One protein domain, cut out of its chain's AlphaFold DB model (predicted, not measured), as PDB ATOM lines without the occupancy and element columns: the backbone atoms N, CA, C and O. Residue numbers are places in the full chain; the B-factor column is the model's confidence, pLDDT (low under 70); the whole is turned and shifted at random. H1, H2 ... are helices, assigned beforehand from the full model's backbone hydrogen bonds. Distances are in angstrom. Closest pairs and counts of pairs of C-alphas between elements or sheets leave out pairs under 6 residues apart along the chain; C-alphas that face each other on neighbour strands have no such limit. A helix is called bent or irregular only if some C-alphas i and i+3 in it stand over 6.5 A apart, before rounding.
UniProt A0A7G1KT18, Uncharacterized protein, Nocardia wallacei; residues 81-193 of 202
ATOM      1  N   ASP A  81     112.908  52.410 137.463       95.12
ATOM      2  CA  ASP A  81     113.989  51.465 137.178       95.12
ATOM      3  C   ASP A  81     115.281  52.204 136.790       95.12
ATOM      4  O   ASP A  81     115.413  52.740 135.684       95.12
ATOM      5  N   ALA A  82     116.255  52.193 137.702       96.06
ATOM      6  CA  ALA A  82     117.561  52.814 137.509       96.06
ATOM      7  C   ALA A  82     118.318  52.251 136.296       96.06
ATOM      8  O   ALA A  82     119.066  52.985 135.652       96.06
ATOM      9  N   THR A  83     118.131  50.970 135.963       95.19
ATOM     10  CA  THR A  83     118.854  50.306 134.867       95.19
ATOM     11  C   THR A  83     118.355  50.750 133.496       95.19
ATOM     12  O   THR A  83     119.131  50.798 132.544       95.19
ATOM     13  N   VAL A  84     117.084  51.153 133.407       96.06
ATOM     14  CA  VAL A  84     116.494  51.747 132.200       96.06
ATOM     15  C   VAL A  84     116.795  53.245 132.125       96.06
ATOM     16  O   VAL A  84     117.074  53.769 131.049       96.06
ATOM     17  N   CYS A  85     116.764  53.936 133.265       97.88
ATOM     18  CA  CYS A  85     116.936  55.388 133.332       97.88
ATOM     19  C   CYS A  85     118.399  55.849 133.224       97.88
ATOM     20  O   CYS A  85     118.671  56.926 132.698       97.88
ATOM     21  N   GLY A  86     119.340  55.052 133.731       96.75
ATOM     22  CA  GLY A  86     120.743  55.437 133.890       96.75
ATOM     23  C   GLY A  86     121.534  55.614 132.593       96.75
ATOM     24  O   GLY A  86     122.219  56.629 132.468       96.75
ATOM     25  N   PRO A  87     121.463  54.695 131.610       96.19
ATOM     26  CA  PRO A  87     122.280  54.782 130.400       96.19
ATOM     27  C   PRO A  87     122.201  56.124 129.643       96.19
ATOM     28  O   PRO A  87     123.265  56.675 129.339       96.19
ATOM     29  N   PRO A  88     121.015  56.710 129.364       97.75
ATOM     30  CA  PRO A  88     120.955  57.999 128.673       97.75
ATOM     31  C   PRO A  88     121.492  59.159 129.524       97.75
ATOM     32  O   PRO A  88     122.151  60.047 128.986       97.75
ATOM     33  N   VAL A  89     121.293  59.136 130.849       98.25
ATOM     34  CA  VAL A  89     121.821  60.177 131.751       98.25
ATOM     35  C   VAL A  89     123.347  60.124 131.817       98.25
ATOM     36  O   VAL A  89     124.005  61.155 131.692       98.25
ATOM     37  N   LEU A  90     123.928  58.929 131.953       98.06
ATOM     38  CA  LEU A  90     125.381  58.746 131.986       98.06
ATOM     39  C   LEU A  90     126.035  59.086 130.644       98.06
ATOM     40  O   LEU A  90     127.094  59.711 130.621       98.06
ATOM     41  N   THR A  91     125.383  58.746 129.530       97.56
ATOM     42  CA  THR A  91     125.830  59.161 128.192       97.56
ATOM     43  C   THR A  91     125.848  60.685 128.074       97.56
ATOM     44  O   THR A  91     126.842  61.261 127.633       97.56
ATOM     45  N   GLY A  92     124.782  61.351 128.531       97.62
ATOM     46  CA  GLY A  92     124.711  62.809 128.570       97.62
ATOM     47  C   GLY A  92     125.791  63.442 129.450       97.62
ATOM     48  O   GLY A  92     126.422  64.407 129.019       97.62
ATOM     49  N   LEU A  93     126.077  62.872 130.628       98.31
ATOM     50  CA  LEU A  93     127.174  63.323 131.492       98.31
ATOM     51  C   LEU A  93     128.532  63.242 130.778       98.31
ATOM     52  O   LEU A  93     129.276  64.219 130.791       98.31
ATOM     53  N   ILE A  94     128.852  62.109 130.142       98.19
ATOM     54  CA  ILE A  94     130.118  61.923 129.407       98.19
ATOM     55  C   ILE A  94     130.266  62.989 128.319       98.19
ATOM     56  O   ILE A  94     131.284  63.680 128.253       98.19
ATOM     57  N   VAL A  95     129.232  63.150 127.490       97.75
ATOM     58  CA  VAL A  95     129.238  64.111 126.382       97.75
ATOM     59  C   VAL A  95     129.416  65.540 126.899       97.75
ATOM     60  O   VAL A  95     130.270  66.270 126.397       97.75
ATOM     61  N   ASN A  96     128.665  65.936 127.929       98.06
ATOM     62  CA  ASN A  96     128.700  67.306 128.439       98.06
ATOM     63  C   ASN A  96     129.966  67.618 129.243       98.06
ATOM     64  O   ASN A  96     130.441  68.747 129.180       98.06
ATOM     65  N   LEU A  97     130.580  66.638 129.918       98.25
ATOM     66  CA  LEU A  97     131.929  66.803 130.469       98.25
ATOM     67  C   LEU A  97     132.953  67.053 129.354       98.25
ATOM     68  O   LEU A  97     133.759  67.976 129.458       98.25
ATOM     69  N   GLY A  98     132.902  66.277 128.266       98.12
ATOM     70  CA  GLY A  98     133.778  66.473 127.107       98.12
ATOM     71  C   GLY A  98     133.599  67.838 126.444       98.12
ATOM     72  O   GLY A  98     134.580  68.513 126.127       98.12
ATOM     73  N   TYR A  99     132.355  68.281 126.283       97.56
ATOM     74  CA  TYR A  99     132.049  69.614 125.774       97.56
ATOM     75  C   TYR A  99     132.502  70.726 126.718       97.56
ATOM     76  O   TYR A  99     133.094  71.691 126.239       97.56
ATOM     77  N   ALA A 100     132.347  70.570 128.033       97.06
ATOM     78  CA  ALA A 100     132.813  71.558 128.999       97.06
ATOM     79  C   ALA A 100     134.346  71.680 129.000       97.06
ATOM     80  O   ALA A 100     134.877  72.788 129.042       97.06
ATOM     81  N   VAL A 101     135.070  70.561 128.866       97.56
ATOM     82  CA  VAL A 101     136.529  70.563 128.641       97.56
ATOM     83  C   VAL A 101     136.875  71.299 127.343       97.56
ATOM     84  O   VAL A 101     137.798  72.116 127.315       97.56
ATOM     85  N   GLY A 102     136.128  71.041 126.267       95.88
ATOM     86  CA  GLY A 102     136.292  71.725 124.984       95.88
ATOM     87  C   GLY A 102     136.073  73.236 125.084       95.88
ATOM     88  O   GLY A 102     136.895  74.003 124.582       95.88
ATOM     89  N   PHE A 103     135.014  73.658 125.774       96.75
ATOM     90  CA  PHE A 103     134.718  75.060 126.058       96.75
ATOM     91  C   PHE A 103     135.848  75.711 126.859       96.75
ATOM     92  O   PHE A 103     136.360  76.752 126.453       96.75
ATOM     93  N   ALA A 104     136.291  75.070 127.945       96.12
ATOM     94  CA  ALA A 104     137.348  75.589 128.804       96.12
ATOM     95  C   ALA A 104     138.661  75.812 128.043       96.12
ATOM     96  O   ALA A 104     139.245  76.893 128.119       96.12
ATOM     97  N   ARG A 105     139.095  74.827 127.244       95.38
ATOM     98  CA  ARG A 105     140.274  74.968 126.369       95.38
ATOM     99  C   ARG A 105     140.096  76.119 125.387       95.38
ATOM    100  O   ARG A 105     140.948  76.994 125.290       95.38
ATOM    101  N   ALA A 106     138.957  76.147 124.699       94.88
ATOM    102  CA  ALA A 106     138.652  77.174 123.718       94.88
ATOM    103  C   ALA A 106     138.669  78.591 124.315       94.88
ATOM    104  O   ALA A 106     139.094  79.517 123.622       94.88
ATOM    105  N   TRP A 107     138.204  78.750 125.558       95.88
ATOM    106  CA  TRP A 107     138.136  80.032 126.255       95.88
ATOM    107  C   TRP A 107     139.533  80.508 126.633       95.88
ATOM    108  O   TRP A 107     139.926  81.618 126.279       95.88
ATOM    109  N   LEU A 108     140.311  79.637 127.278       94.31
ATOM    110  CA  LEU A 108     141.688  79.927 127.677       94.31
ATOM    111  C   LEU A 108     142.578  80.271 126.474       94.31
ATOM    112  O   LEU A 108     143.410  81.170 126.576       94.31
ATOM    113  N   ASP A 109     142.367  79.612 125.332       94.06
ATOM    114  CA  ASP A 109     143.143  79.852 124.113       94.06
ATOM    115  C   ASP A 109     142.785  81.173 123.408       94.06
ATOM    116  O   ASP A 109     143.664  81.826 122.843       94.06
ATOM    117  N   ARG A 110     141.497  81.552 123.375       93.69
ATOM    118  CA  ARG A 110     141.009  82.700 122.580       93.69
ATOM    119  C   ARG A 110     140.849  83.981 123.383       93.69
ATOM    120  O   ARG A 110     141.206  85.050 122.896       93.69
ATOM    121  N   VAL A 111     140.263  83.864 124.568       94.19
ATOM    122  CA  VAL A 111     139.949  84.987 125.456       94.19
ATOM    123  C   VAL A 111     141.049  85.122 126.506       94.19
ATOM    124  O   VAL A 111     141.549  86.218 126.755       94.19
ATOM    125  N   GLY A 112     141.481  83.988 127.065       90.25
ATOM    126  CA  GLY A 112     142.383  83.943 128.207       90.25
ATOM    127  C   GLY A 112     141.713  84.419 129.501       90.25
ATOM    128  O   GLY A 112     140.573  84.874 129.516       90.25
ATOM    129  N   GLY A 113     142.443  84.319 130.611       88.56
ATOM    130  CA  GLY A 113     141.945  84.750 131.918       88.56
ATOM    131  C   GLY A 113     140.969  83.763 132.561       88.56
ATOM    132  O   GLY A 113     141.060  82.555 132.353       88.56
ATOM    133  N   GLU A 114     140.088  84.291 133.407       90.94
ATOM    134  CA  GLU A 114     139.116  83.510 134.175       90.94
ATOM    135  C   GLU A 114     137.969  83.027 133.279       90.94
ATOM    136  O   GLU A 114     137.537  83.743 132.373       90.94
ATOM    137  N   LEU A 115     137.497  81.798 133.509       93.81
ATOM    138  CA  LEU A 115     136.323  81.268 132.818       93.81
ATOM    139  C   LEU A 115     135.052  81.966 133.319       93.81
ATOM    140  O   LEU A 115     135.002  82.360 134.484       93.81
ATOM    141  N   PRO A 116     134.008  82.094 132.482       93.69
ATOM    142  CA  PRO A 116     132.762  82.697 132.924       93.69
ATOM    143  C   PRO A 116     132.140  81.908 134.067       93.69
ATOM    144  O   PRO A 116     132.095  80.678 134.025       93.69
ATOM    145  N   ASP A 117     131.606  82.628 135.045       91.12
ATOM    146  CA  ASP A 117     130.748  82.049 136.068       91.12
ATOM    147  C   ASP A 117     129.428  81.583 135.417       91.12
ATOM    148  O   ASP A 117     128.722  82.412 134.830       91.12
ATOM    149  N   PRO A 118     129.078  80.282 135.480       87.75
ATOM    150  CA  PRO A 118     127.791  79.779 135.005       87.75
ATOM    151  C   PRO A 118     126.578  80.493 135.615       87.75
ATOM    152  O   PRO A 118     125.550  80.608 134.950       87.75
ATOM    153  N   ASP A 119     126.699  81.003 136.841       86.94
ATOM    154  CA  ASP A 119     125.622  81.711 137.542       86.94
ATOM    155  C   ASP A 119     125.690  83.241 137.359       86.94
ATOM    156  O   ASP A 119     124.849  83.985 137.873       86.94
ATOM    157  N   GLY A 120     126.692  83.721 136.619       87.81
ATOM    158  CA  GLY A 120     126.952  85.133 136.370       87.81
ATOM    159  C   GLY A 120     126.286  85.694 135.110       87.81
ATOM    160  O   GLY A 120     125.466  85.065 134.438       87.81
ATOM    161  N   GLU A 121     126.660  86.929 134.771       87.44
ATOM    162  CA  GLU A 121     126.255  87.549 133.509       87.44
ATOM    163  C   GLU A 121     126.941  86.869 132.317       87.44
ATOM    164  O   GLU A 121     128.129  86.549 132.365       87.44
ATOM    165  N   LEU A 122     126.199  86.681 131.222       88.62
ATOM    166  CA  LEU A 122     126.734  86.080 130.001       88.62
ATOM    167  C   LEU A 122     127.722  87.040 129.315       88.62
ATOM    168  O   LEU A 122     127.303  88.124 128.891       88.62
ATOM    169  N   PRO A 123     129.002  86.657 129.146       89.88
ATOM    170  CA  PRO A 123     129.958  87.510 128.458       89.88
ATOM    171  C   PRO A 123     129.655  87.627 126.955       89.88
ATOM    172  O   PRO A 123     129.180  86.670 126.333       89.88
ATOM    173  N   PRO A 124     129.949  88.777 126.325       88.56
ATOM    174  CA  PRO A 124     129.766  88.951 124.883       88.56
ATOM    175  C   PRO A 124     130.642  88.005 124.045       88.56
ATOM    176  O   PRO A 124     130.252  87.639 122.936       88.56
ATOM    177  N   GLU A 125     131.784  87.560 124.577       91.25
ATOM    178  CA  GLU A 125     132.737  86.658 123.922       91.25
ATOM    179  C   GLU A 125     132.135  85.280 123.589       91.25
ATOM    180  O   GLU A 125     132.659  84.573 122.729       91.25
ATOM    181  N   LEU A 126     131.004  84.897 124.202       89.06
ATOM    182  CA  LEU A 126     130.339  83.615 123.931       89.06
ATOM    183  C   LEU A 126     129.911  83.430 122.481       89.06
ATOM    184  O   LEU A 126     129.835  82.294 122.015       89.06
ATOM    185  N   LEU A 127     129.653  84.523 121.763       84.06
ATOM    186  CA  LEU A 127     129.274  84.461 120.352       84.06
ATOM    187  C   LEU A 127     130.378  83.847 119.477       84.06
ATOM    188  O   LEU A 127     130.074  83.280 118.428       84.06
ATOM    189  N   ASP A 128     131.629  83.887 119.941       86.62
ATOM    190  CA  ASP A 128     132.802  83.381 119.226       86.62
ATOM    191  C   ASP A 128     133.289  82.014 119.754       86.62
ATOM    192  O   ASP A 128     134.286  81.466 119.273       86.62
ATOM    193  N   MET A 129     132.576  81.426 120.726       88.06
ATOM    194  CA  MET A 129     133.000  80.213 121.440       88.06
ATOM    195  C   MET A 129     132.662  78.891 120.738       88.06
ATOM    196  O   MET A 129     133.083  77.823 121.187       88.06
ATOM    197  N   GLY A 130     131.986  78.952 119.590       85.00
ATOM    198  CA  GLY A 130     131.760  77.808 118.711       85.00
ATOM    199  C   GLY A 130     130.335  77.268 118.766       85.00
ATOM    200  O   GLY A 130     129.370  78.029 118.767       85.00
ATOM    201  N   ALA A 131     130.206  75.942 118.715       91.19
ATOM    202  CA  ALA A 131     128.913  75.271 118.652       91.19
ATOM    203  C   ALA A 131     128.102  75.499 119.938       91.19
ATOM    204  O   ALA A 131     128.654  75.510 121.041       91.19
ATOM    205  N   VAL A 132     126.786  75.664 119.796       90.19
ATOM    206  CA  VAL A 132     125.888  76.004 120.910       90.19
ATOM    207  C   VAL A 132     125.888  74.929 122.001       90.19
ATOM    208  O   VAL A 132     125.799  75.257 123.177       90.19
ATOM    209  N   GLU A 133     126.069  73.661 121.634       91.69
ATOM    210  CA  GLU A 133     126.199  72.518 122.541       91.69
ATOM    211  C   GLU A 133     127.425  72.661 123.446       91.69
ATOM    212  O   GLU A 133     127.348  72.422 124.650       91.69
ATOM    213  N   VAL A 134     128.550  73.101 122.873       92.62
ATOM    214  CA  VAL A 134     129.800  73.311 123.610       92.62
ATOM    215  C   VAL A 134     129.636  74.452 124.599       92.62
ATOM    216  O   VAL A 134     129.976  74.294 125.768       92.62
ATOM    217  N   VAL A 135     129.046  75.564 124.160       93.38
ATOM    218  CA  VAL A 135     128.762  76.700 125.041       93.38
ATOM    219  C   VAL A 135     127.826  76.268 126.169       93.38
ATOM    220  O   VAL A 135     128.203  76.351 127.331       93.38
ATOM    221  N   LEU A 136     126.648  75.721 125.858       93.38
ATOM    222  CA  LEU A 136     125.643  75.353 126.862       93.38
ATOM    223  C   LEU A 136     126.102  74.260 127.832       93.38
ATOM    224  O   LEU A 136     125.618  74.222 128.966       93.38
ATOM    225  N   SER A 137     127.031  73.392 127.428       95.12
ATOM    226  CA  SER A 137     127.586  72.380 128.331       95.12
ATOM    227  C   SER A 137     128.225  73.003 129.573       95.12
ATOM    228  O   SER A 137     128.086  72.443 130.654       95.12
ATOM    229  N   TRP A 138     128.830  74.192 129.454       95.75
ATOM    230  CA  TRP A 138     129.434  74.900 130.583       95.75
ATOM    231  C   TRP A 138     128.389  75.340 131.619       95.75
ATOM    232  O   TRP A 138     128.570  75.108 132.813       95.75
ATOM    233  N   TRP A 139     127.256  75.884 131.161       94.75
ATOM    234  CA  TRP A 139     126.149  76.327 132.025       94.75
ATOM    235  C   TRP A 139     125.316  75.186 132.600       94.75
ATOM    236  O   TRP A 139     124.676  75.338 133.634       94.75
ATOM    237  N   THR A 140     125.280  74.042 131.924       95.62
ATOM    238  CA  THR A 140     124.436  72.910 132.331       95.62
ATOM    239  C   THR A 140     125.208  71.816 133.062       95.62
ATOM    240  O   THR A 140     124.606  70.829 133.497       95.62
ATOM    241  N   LEU A 141     126.526  71.981 133.222       96.56
ATOM    242  CA  LEU A 141     127.407  70.939 133.733       96.56
ATOM    243  C   LEU A 141     127.026  70.475 135.140       96.56
ATOM    244  O   LEU A 141     127.010  69.272 135.385       96.56
ATOM    245  N   ASP A 142     126.671  71.393 136.041       95.75
ATOM    246  CA  ASP A 142     126.259  71.036 137.405       95.75
ATOM    247  C   ASP A 142     125.035  70.127 137.417       95.75
ATOM    248  O   ASP A 142     124.992  69.141 138.153       95.75
ATOM    249  N   GLY A 143     124.053  70.425 136.562       96.50
ATOM    250  CA  GLY A 143     122.861  69.597 136.413       96.50
ATOM    251  C   GLY A 143     123.207  68.194 135.917       96.50
ATOM    252  O   GLY A 143     122.711  67.210 136.463       96.50
ATOM    253  N   TRP A 144     124.116  68.085 134.944       98.00
ATOM    254  CA  TRP A 144     124.594  66.794 134.451       98.00
ATOM    255  C   TRP A 144     125.392  66.008 135.493       98.00
ATOM    256  O   TRP A 144     125.157  64.810 135.648       98.00
ATOM    257  N   VAL A 145     126.310  66.656 136.219       97.88
ATOM    258  CA  VAL A 145     127.102  66.006 137.275       97.88
ATOM    259  C   VAL A 145     126.192  65.519 138.395       97.88
ATOM    260  O   VAL A 145     126.308  64.365 138.806       97.88
ATOM    261  N   ARG A 146     125.247  66.355 138.841       97.00
ATOM    262  CA  ARG A 146     124.245  65.982 139.843       97.00
ATOM    263  C   ARG A 146     123.427  64.776 139.388       97.00
ATOM    264  O   ARG A 146     123.385  63.780 140.101       97.00
ATOM    265  N   ALA A 147     122.840  64.837 138.193       97.44
ATOM    266  CA  ALA A 147     122.033  63.743 137.664       97.44
ATOM    267  C   ALA A 147     122.846  62.449 137.526       97.44
ATOM    268  O   ALA A 147     122.388  61.383 137.920       97.44
ATOM    269  N   GLY A 148     124.073  62.519 137.004       97.62
ATOM    270  CA  GLY A 148     124.928  61.342 136.860       97.62
ATOM    271  C   GLY A 148     125.369  60.741 138.197       97.62
ATOM    272  O   GLY A 148     125.470  59.519 138.306       97.62
ATOM    273  N   LEU A 149     125.579  61.562 139.230       96.62
ATOM    274  CA  LEU A 149     125.901  61.092 140.580       96.62
ATOM    275  C   LEU A 149     124.790  60.226 141.183       96.62
ATOM    276  O   LEU A 149     125.109  59.210 141.806       96.62
ATOM    277  N   ASP A 150     123.519  60.569 140.957       94.94
ATOM    278  CA  ASP A 150     122.371  59.780 141.436       94.94
ATOM    279  C   ASP A 150     122.411  58.332 140.911       94.94
ATOM    280  O   ASP A 150     122.008  57.388 141.599       94.94
ATOM    281  N   PHE A 151     122.984  58.133 139.719       96.06
ATOM    282  CA  PHE A 151     123.201  56.816 139.124       96.06
ATOM    283  C   PHE A 151     124.515  56.170 139.557       96.06
ATOM    284  O   PHE A 151     124.520  55.010 139.961       96.06
ATOM    285  N   LEU A 152     125.637  56.889 139.498       95.62
ATOM    286  CA  LEU A 152     126.959  56.320 139.791       95.62
ATOM    287  C   LEU A 152     127.112  55.879 141.258       95.62
ATOM    288  O   LEU A 152     127.904  54.981 141.560       95.62
ATOM    289  N   ARG A 153     126.335  56.466 142.175       93.75
ATOM    290  CA  ARG A 153     126.264  56.041 143.584       93.75
ATOM    291  C   ARG A 153     125.643  54.659 143.767       93.75
ATOM    292  O   ARG A 153     125.935  53.996 144.760       93.75
ATOM    293  N   ARG A 154     124.821  54.204 142.821       92.81
ATOM    294  CA  ARG A 154     124.128  52.915 142.884       92.81
ATOM    295  C   ARG A 154     125.075  51.796 142.439       92.81
ATOM    296  O   ARG A 154     125.514  51.802 141.283       92.81
ATOM    297  N   PRO A 155     125.430  50.840 143.319       89.44
ATOM    298  CA  PRO A 155     126.374  49.776 142.979       89.44
ATOM    299  C   PRO A 155     125.954  48.969 141.749       89.44
ATOM    300  O   PRO A 155     126.803  48.606 140.945       89.44
ATOM    301  N   GLU A 156     124.657  48.722 141.570       89.56
ATOM    302  CA  GLU A 156     124.102  47.988 140.434       89.56
ATOM    303  C   GLU A 156     124.355  48.680 139.088       89.56
ATOM    304  O   GLU A 156     124.632  48.000 138.102       89.56
ATOM    305  N   ILE A 157     124.341  50.015 139.052       93.00
ATOM    306  CA  ILE A 157     124.662  50.781 137.843       93.00
ATOM    307  C   ILE A 157     126.172  50.825 137.650       93.00
ATOM    308  O   ILE A 157     126.670  50.490 136.579       93.00
ATOM    309  N   ARG A 158     126.919  51.168 138.702       90.00
ATOM    310  CA  ARG A 158     128.379  51.297 138.632       90.00
ATOM    311  C   ARG A 158     129.077  49.986 138.268       90.00
ATOM    312  O   ARG A 158     130.050  50.017 137.525       90.00
ATOM    313  N   HIS A 159     128.590  48.844 138.752       87.88
ATOM    314  CA  HIS A 159     129.113  47.527 138.375       87.88
ATOM    315  C   HIS A 159     128.673  47.078 136.975       87.88
ATOM    316  O   HIS A 159     129.277  46.161 136.422       87.88
ATOM    317  N   GLY A 160     127.624  47.690 136.417       89.50
ATOM    318  CA  GLY A 160     127.175  47.456 135.046       89.50
ATOM    319  C   GLY A 160     127.981  48.220 133.991       89.50
ATOM    320  O   GLY A 160     127.905  47.871 132.816       89.50
ATOM    321  N   LEU A 161     128.754  49.234 134.393       92.00
ATOM    322  CA  LEU A 161     129.643  49.978 133.502       92.00
ATOM    323  C   LEU A 161     130.951  49.218 133.281       92.00
ATOM    324  O   LEU A 161     131.539  48.671 134.217       92.00
ATOM    325  N   ASP A 162     131.434  49.221 132.040       93.12
ATOM    326  CA  ASP A 162     132.768  48.715 131.751       93.12
ATOM    327  C   ASP A 162     133.860  49.656 132.285       93.12
ATOM    328  O   ASP A 162     133.644  50.827 132.623       93.12
ATOM    329  N   ARG A 163     135.072  49.106 132.402       91.62
ATOM    330  CA  ARG A 163     136.219  49.844 132.930       91.62
ATOM    331  C   ARG A 163     136.603  51.025 132.035       91.62
ATOM    332  O   ARG A 163     137.003  52.056 132.562       91.62
ATOM    333  N   GLU A 164     136.453  50.879 130.721       95.06
ATOM    334  CA  GLU A 164     136.773  51.915 129.736       95.06
ATOM    335  C   GLU A 164     135.913  53.167 129.942       95.06
ATOM    336  O   GLU A 164     136.437  54.277 129.984       95.06
ATOM    337  N   THR A 165     134.615  52.991 130.182       95.19
ATOM    338  CA  THR A 165     133.669  54.075 130.458       95.19
ATOM    339  C   THR A 165     134.022  54.816 131.748       95.19
ATOM    340  O   THR A 165     134.029  56.048 131.780       95.19
ATOM    341  N   LEU A 166     134.354  54.082 132.817       94.19
ATOM    342  CA  LEU A 166     134.760  54.675 134.098       94.19
ATOM    343  C   LEU A 166     136.093  55.429 133.991       94.19
ATOM    344  O   LEU A 166     136.233  56.521 134.551       94.19
ATOM    345  N   ASP A 167     137.062  54.872 133.263       95.69
ATOM    346  CA  ASP A 167     138.353  55.517 133.015       95.69
ATOM    347  C   ASP A 167     138.182  56.771 132.149       95.69
ATOM    348  O   ASP A 167     138.792  57.802 132.435       95.69
ATOM    349  N   HIS A 168     137.297  56.733 131.149       97.19
ATOM    350  CA  HIS A 168     136.990  57.889 130.314       97.19
ATOM    351  C   HIS A 168     136.328  59.024 131.109       97.19
ATOM    352  O   HIS A 168     136.777  60.166 131.027       97.19
ATOM    353  N   LEU A 169     135.323  58.717 131.939       97.19
ATOM    354  CA  LEU A 169     134.717  59.686 132.862       97.19
ATOM    355  C   LEU A 169     135.758  60.311 133.801       97.19
ATOM    356  O   LEU A 169     135.763  61.526 134.003       97.19
ATOM    357  N   SER A 170     136.657  59.487 134.345       97.31
ATOM    358  CA  SER A 170     137.732  59.943 135.236       97.31
ATOM    359  C   SER A 170     138.716  60.869 134.523       97.31
ATOM    360  O   SER A 170     139.116  61.890 135.084       97.31
ATOM    361  N   ALA A 171     139.079  60.548 133.278       98.12
ATOM    362  CA  ALA A 171     139.953  61.380 132.459       98.12
ATOM    363  C   ALA A 171     139.306  62.736 132.143       98.12
ATOM    364  O   ALA A 171     139.933  63.768 132.354       98.12
ATOM    365  N   LEU A 172     138.035  62.755 131.728       98.38
ATOM    366  CA  LEU A 172     137.309  63.998 131.446       98.38
ATOM    367  C   LEU A 172     137.195  64.907 132.678       98.38
ATOM    368  O   LEU A 172     137.391  66.117 132.578       98.38
ATOM    369  N   HIS A 173     136.896  64.335 133.847       98.12
ATOM    370  CA  HIS A 173     136.842  65.086 135.104       98.12
ATOM    371  C   HIS A 173     138.214  65.640 135.515       98.12
ATOM    372  O   HIS A 173     138.305  66.780 135.977       98.12
ATOM    373  N   THR A 174     139.279  64.859 135.308       98.12
ATOM    374  CA  THR A 174     140.659  65.287 135.574       98.12
ATOM    375  C   THR A 174     141.055  66.439 134.656       98.12
ATOM    376  O   THR A 174     141.458  67.484 135.159       98.12
ATOM    377  N   ASP A 175     140.841  66.302 133.345       98.12
ATOM    378  CA  ASP A 175     141.102  67.350 132.351       98.12
ATOM    379  C   ASP A 175     140.380  68.655 132.718       98.12
ATOM    380  O   ASP A 175     140.975  69.733 132.701       98.12
ATOM    381  N   LEU A 176     139.096  68.566 133.080       97.56
ATOM    382  CA  LEU A 176     138.317  69.727 133.500       97.56
ATOM    383  C   LEU A 176     138.918  70.382 134.749       97.56
ATOM    384  O   LEU A 176     139.062  71.606 134.792       97.56
ATOM    385  N   THR A 177     139.285  69.576 135.748       97.25
ATOM    386  CA  THR A 177     139.879  70.059 137.000       97.25
ATOM    387  C   THR A 177     141.212  70.760 136.742       97.25
ATOM    388  O   THR A 177     141.451  71.830 137.292       97.25
ATOM    389  N   GLU A 178     142.070  70.197 135.893       96.50
ATOM    390  CA  GLU A 178     143.373  70.781 135.559       96.50
ATOM    391  C   GLU A 178     143.243  72.103 134.796       96.50
ATOM    392  O   GLU A 178     143.995  73.040 135.056       96.50
ATOM    393  N   LEU A 179     142.274  72.200 133.880       95.56
ATOM    394  CA  LEU A 179     142.051  73.405 133.078       95.56
ATOM    395  C   LEU A 179     141.418  74.545 133.872       95.56
ATOM    396  O   LEU A 179     141.735  75.708 133.643       95.56
ATOM    397  N   THR A 180     140.481  74.218 134.758       94.12
ATOM    398  CA  THR A 180     139.577  75.215 135.353       94.12
ATOM    399  C   THR A 180     139.785  75.401 136.851       94.12
ATOM    400  O   THR A 180     139.241  76.334 137.431       94.12
ATOM    401  N   GLY A 181     140.511  74.495 137.509       93.12
ATOM    402  CA  GLY A 181     140.558  74.395 138.970       93.12
ATOM    403  C   GLY A 181     139.252  73.892 139.601       93.12
ATOM    404  O   GLY A 181     139.218  73.626 140.802       93.12
ATOM    405  N   ARG A 182     138.178  73.726 138.817       91.69
ATOM    406  CA  ARG A 182     136.872  73.272 139.289       91.69
ATOM    407  C   ARG A 182     136.865  71.759 139.440       91.69
ATOM    408  O   ARG A 182     136.912  71.022 138.457       91.69
ATOM    409  N   ARG A 183     136.744  71.298 140.682       94.19
ATOM    410  CA  ARG A 183     136.694  69.877 141.025       94.19
ATOM    411  C   ARG A 183     135.336  69.501 141.606       94.19
ATOM    412  O   ARG A 183     134.888  70.087 142.582       94.19
ATOM    413  N   TYR A 184     134.731  68.457 141.050       96.56
ATOM    414  CA  TYR A 184     133.570  67.793 141.653       96.56
ATOM    415  C   TYR A 184     134.029  66.656 142.567       96.56
ATOM    416  O   TYR A 184     134.309  65.557 142.082       96.56
ATOM    417  N   ASP A 185     134.143  66.915 143.868       95.75
ATOM    418  CA  ASP A 185     134.715  65.955 144.823       95.75
ATOM    419  C   ASP A 185     133.901  64.668 144.953       95.75
ATOM    420  O   ASP A 185     134.472  63.578 144.986       95.75
ATOM    421  N   GLU A 186     132.572  64.771 144.960       95.69
ATOM    422  CA  GLU A 186     131.699  63.599 145.040       95.69
ATOM    423  C   GLU A 186     131.846  62.698 143.809       95.69
ATOM    424  O   GLU A 186     131.939  61.477 143.941       95.69
ATOM    425  N   LEU A 187     131.931  63.294 142.614       95.94
ATOM    426  CA  LEU A 187     132.146  62.551 141.372       95.94
ATOM    427  C   LEU A 187     133.515  61.871 141.385       95.94
ATOM    428  O   LEU A 187     133.612  60.683 141.083       95.94
ATOM    429  N   ALA A 188     134.557  62.587 141.813       95.50
ATOM    430  CA  ALA A 188     135.893  62.023 141.945       95.50
ATOM    431  C   ALA A 188     135.926  60.833 142.917       95.50
ATOM    432  O   ALA A 188     136.541  59.811 142.617       95.50
ATOM    433  N   ALA A 189     135.251  60.945 144.065       93.31
ATOM    434  CA  ALA A 189     135.209  59.882 145.060       93.31
ATOM    435  C   ALA A 189     134.501  58.627 144.523       93.31
ATOM    436  O   ALA A 189     135.028  57.519 144.645       93.31
ATOM    437  N   VAL A 190     133.348  58.805 143.869       93.25
ATOM    438  CA  VAL A 190     132.582  57.697 143.281       93.25
ATOM    439  C   VAL A 190     133.373  56.993 142.173       93.25
ATOM    440  O   VAL A 190     133.402  55.759 142.136       93.25
ATOM    441  N   LEU A 191     134.063  57.745 141.310       91.56
ATOM    442  CA  LEU A 191     134.898  57.189 140.239       91.56
ATOM    443  C   LEU A 191     136.147  56.469 140.773       91.56
ATOM    444  O   LEU A 191     136.534  55.428 140.241       91.56
ATOM    445  N   ALA A 192     136.735  56.954 141.870       90.00
ATOM    446  CA  ALA A 192     137.845  56.286 142.551       90.00
ATOM    447  C   ALA A 192     137.422  55.003 143.297       90.00
ATOM    448  O   ALA A 192     138.278  54.249 143.762       90.00
ATOM    449  N   GLY A 193     136.116  54.748 143.433       83.31
ATOM    450  CA  GLY A 193     135.588  53.649 144.241       83.31
ATOM    451  C   GLY A 193     135.763  53.865 145.747       83.31
ATOM    452  O   GLY A 193     135.645  52.913 146.516       83.31
TER     453      GLY A 193
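AT A GLANCE: This is residues 81 to 193 of the 202 residues of an uncharacterized protein of Nocardia wallacei (UniProt A0A7G1KT18). One long helix, H1, runs nearly the length of the domain; H5 and the second arm of the bent helix H3 pack on it, and H6 bridges those two. The first arm of H3 crosses H1, H4 lies near the beginning of H1, and H2 lies at the opposite end. The printed part has 113 residues with six named helices, H1 to H6 in order, and no named strand: all helix. It is compact, with a radius of gyration of the C-alphas of 14.6 A, and spans 44 by 24 by 22 A.

HOW THE PARTS SIT: H1, residues 82 to 110, touches H5, residues 163 to 180, with residues 94 to 105 alone, the same way at a shallow tilt of 34 degrees, only just short of steep; the closest C-alphas, Val 101 and Leu 176, are 5.2 A apart. H3, residues 132 to 152, was assigned as one helix by its hydrogen bonds but is bent: C-alphas 139 and 142 are 7.5 A apart. Its arm H3a, residues 132 to 139, touches H1, about perpendicular at 83 degrees, closest at C-alphas Tyr 99 and Val 134, 4.8 A. H3b, residues 142 to 152, touches H1 opposite ways at a steep tilt of 38 degrees, closest at C-alphas Leu 93 and Trp 144, 5.2 A. H6, residues 185 to 191, touches H3b, closest at C-alphas Leu 149 and Leu 187, 6.5 A, and forms a hairpin with H5. H4, residues 155 to 158, touches H1, closest at C-alphas Thr 83 and Ile 157, 6.5 A. H2, residues 124 to 128, is near H1. Each O i to N i+4 pair is within hydrogen-bond range in H5 and H6, against 22 of 25 in H1, 2 of 4 in H3a, 6 of 7 in H3b and 0 of 1 in H2, where 2 of 2 O i to N i+3 pairs are; H4 is too short for an i+4 pair.

IN THESE COORDINATES: H1 measures 40.8 A from C-alpha 82 at (117.561, 52.814, 137.509); H5 measures 25.7 A and H3b 14.9 A. H6 ends at C-alpha 191, (134.898, 57.189, 140.239).

THE WHOLE: The printed part has no cut, residues 111 to 123 make the long link, and no printed residue is under 70 in pLDDT.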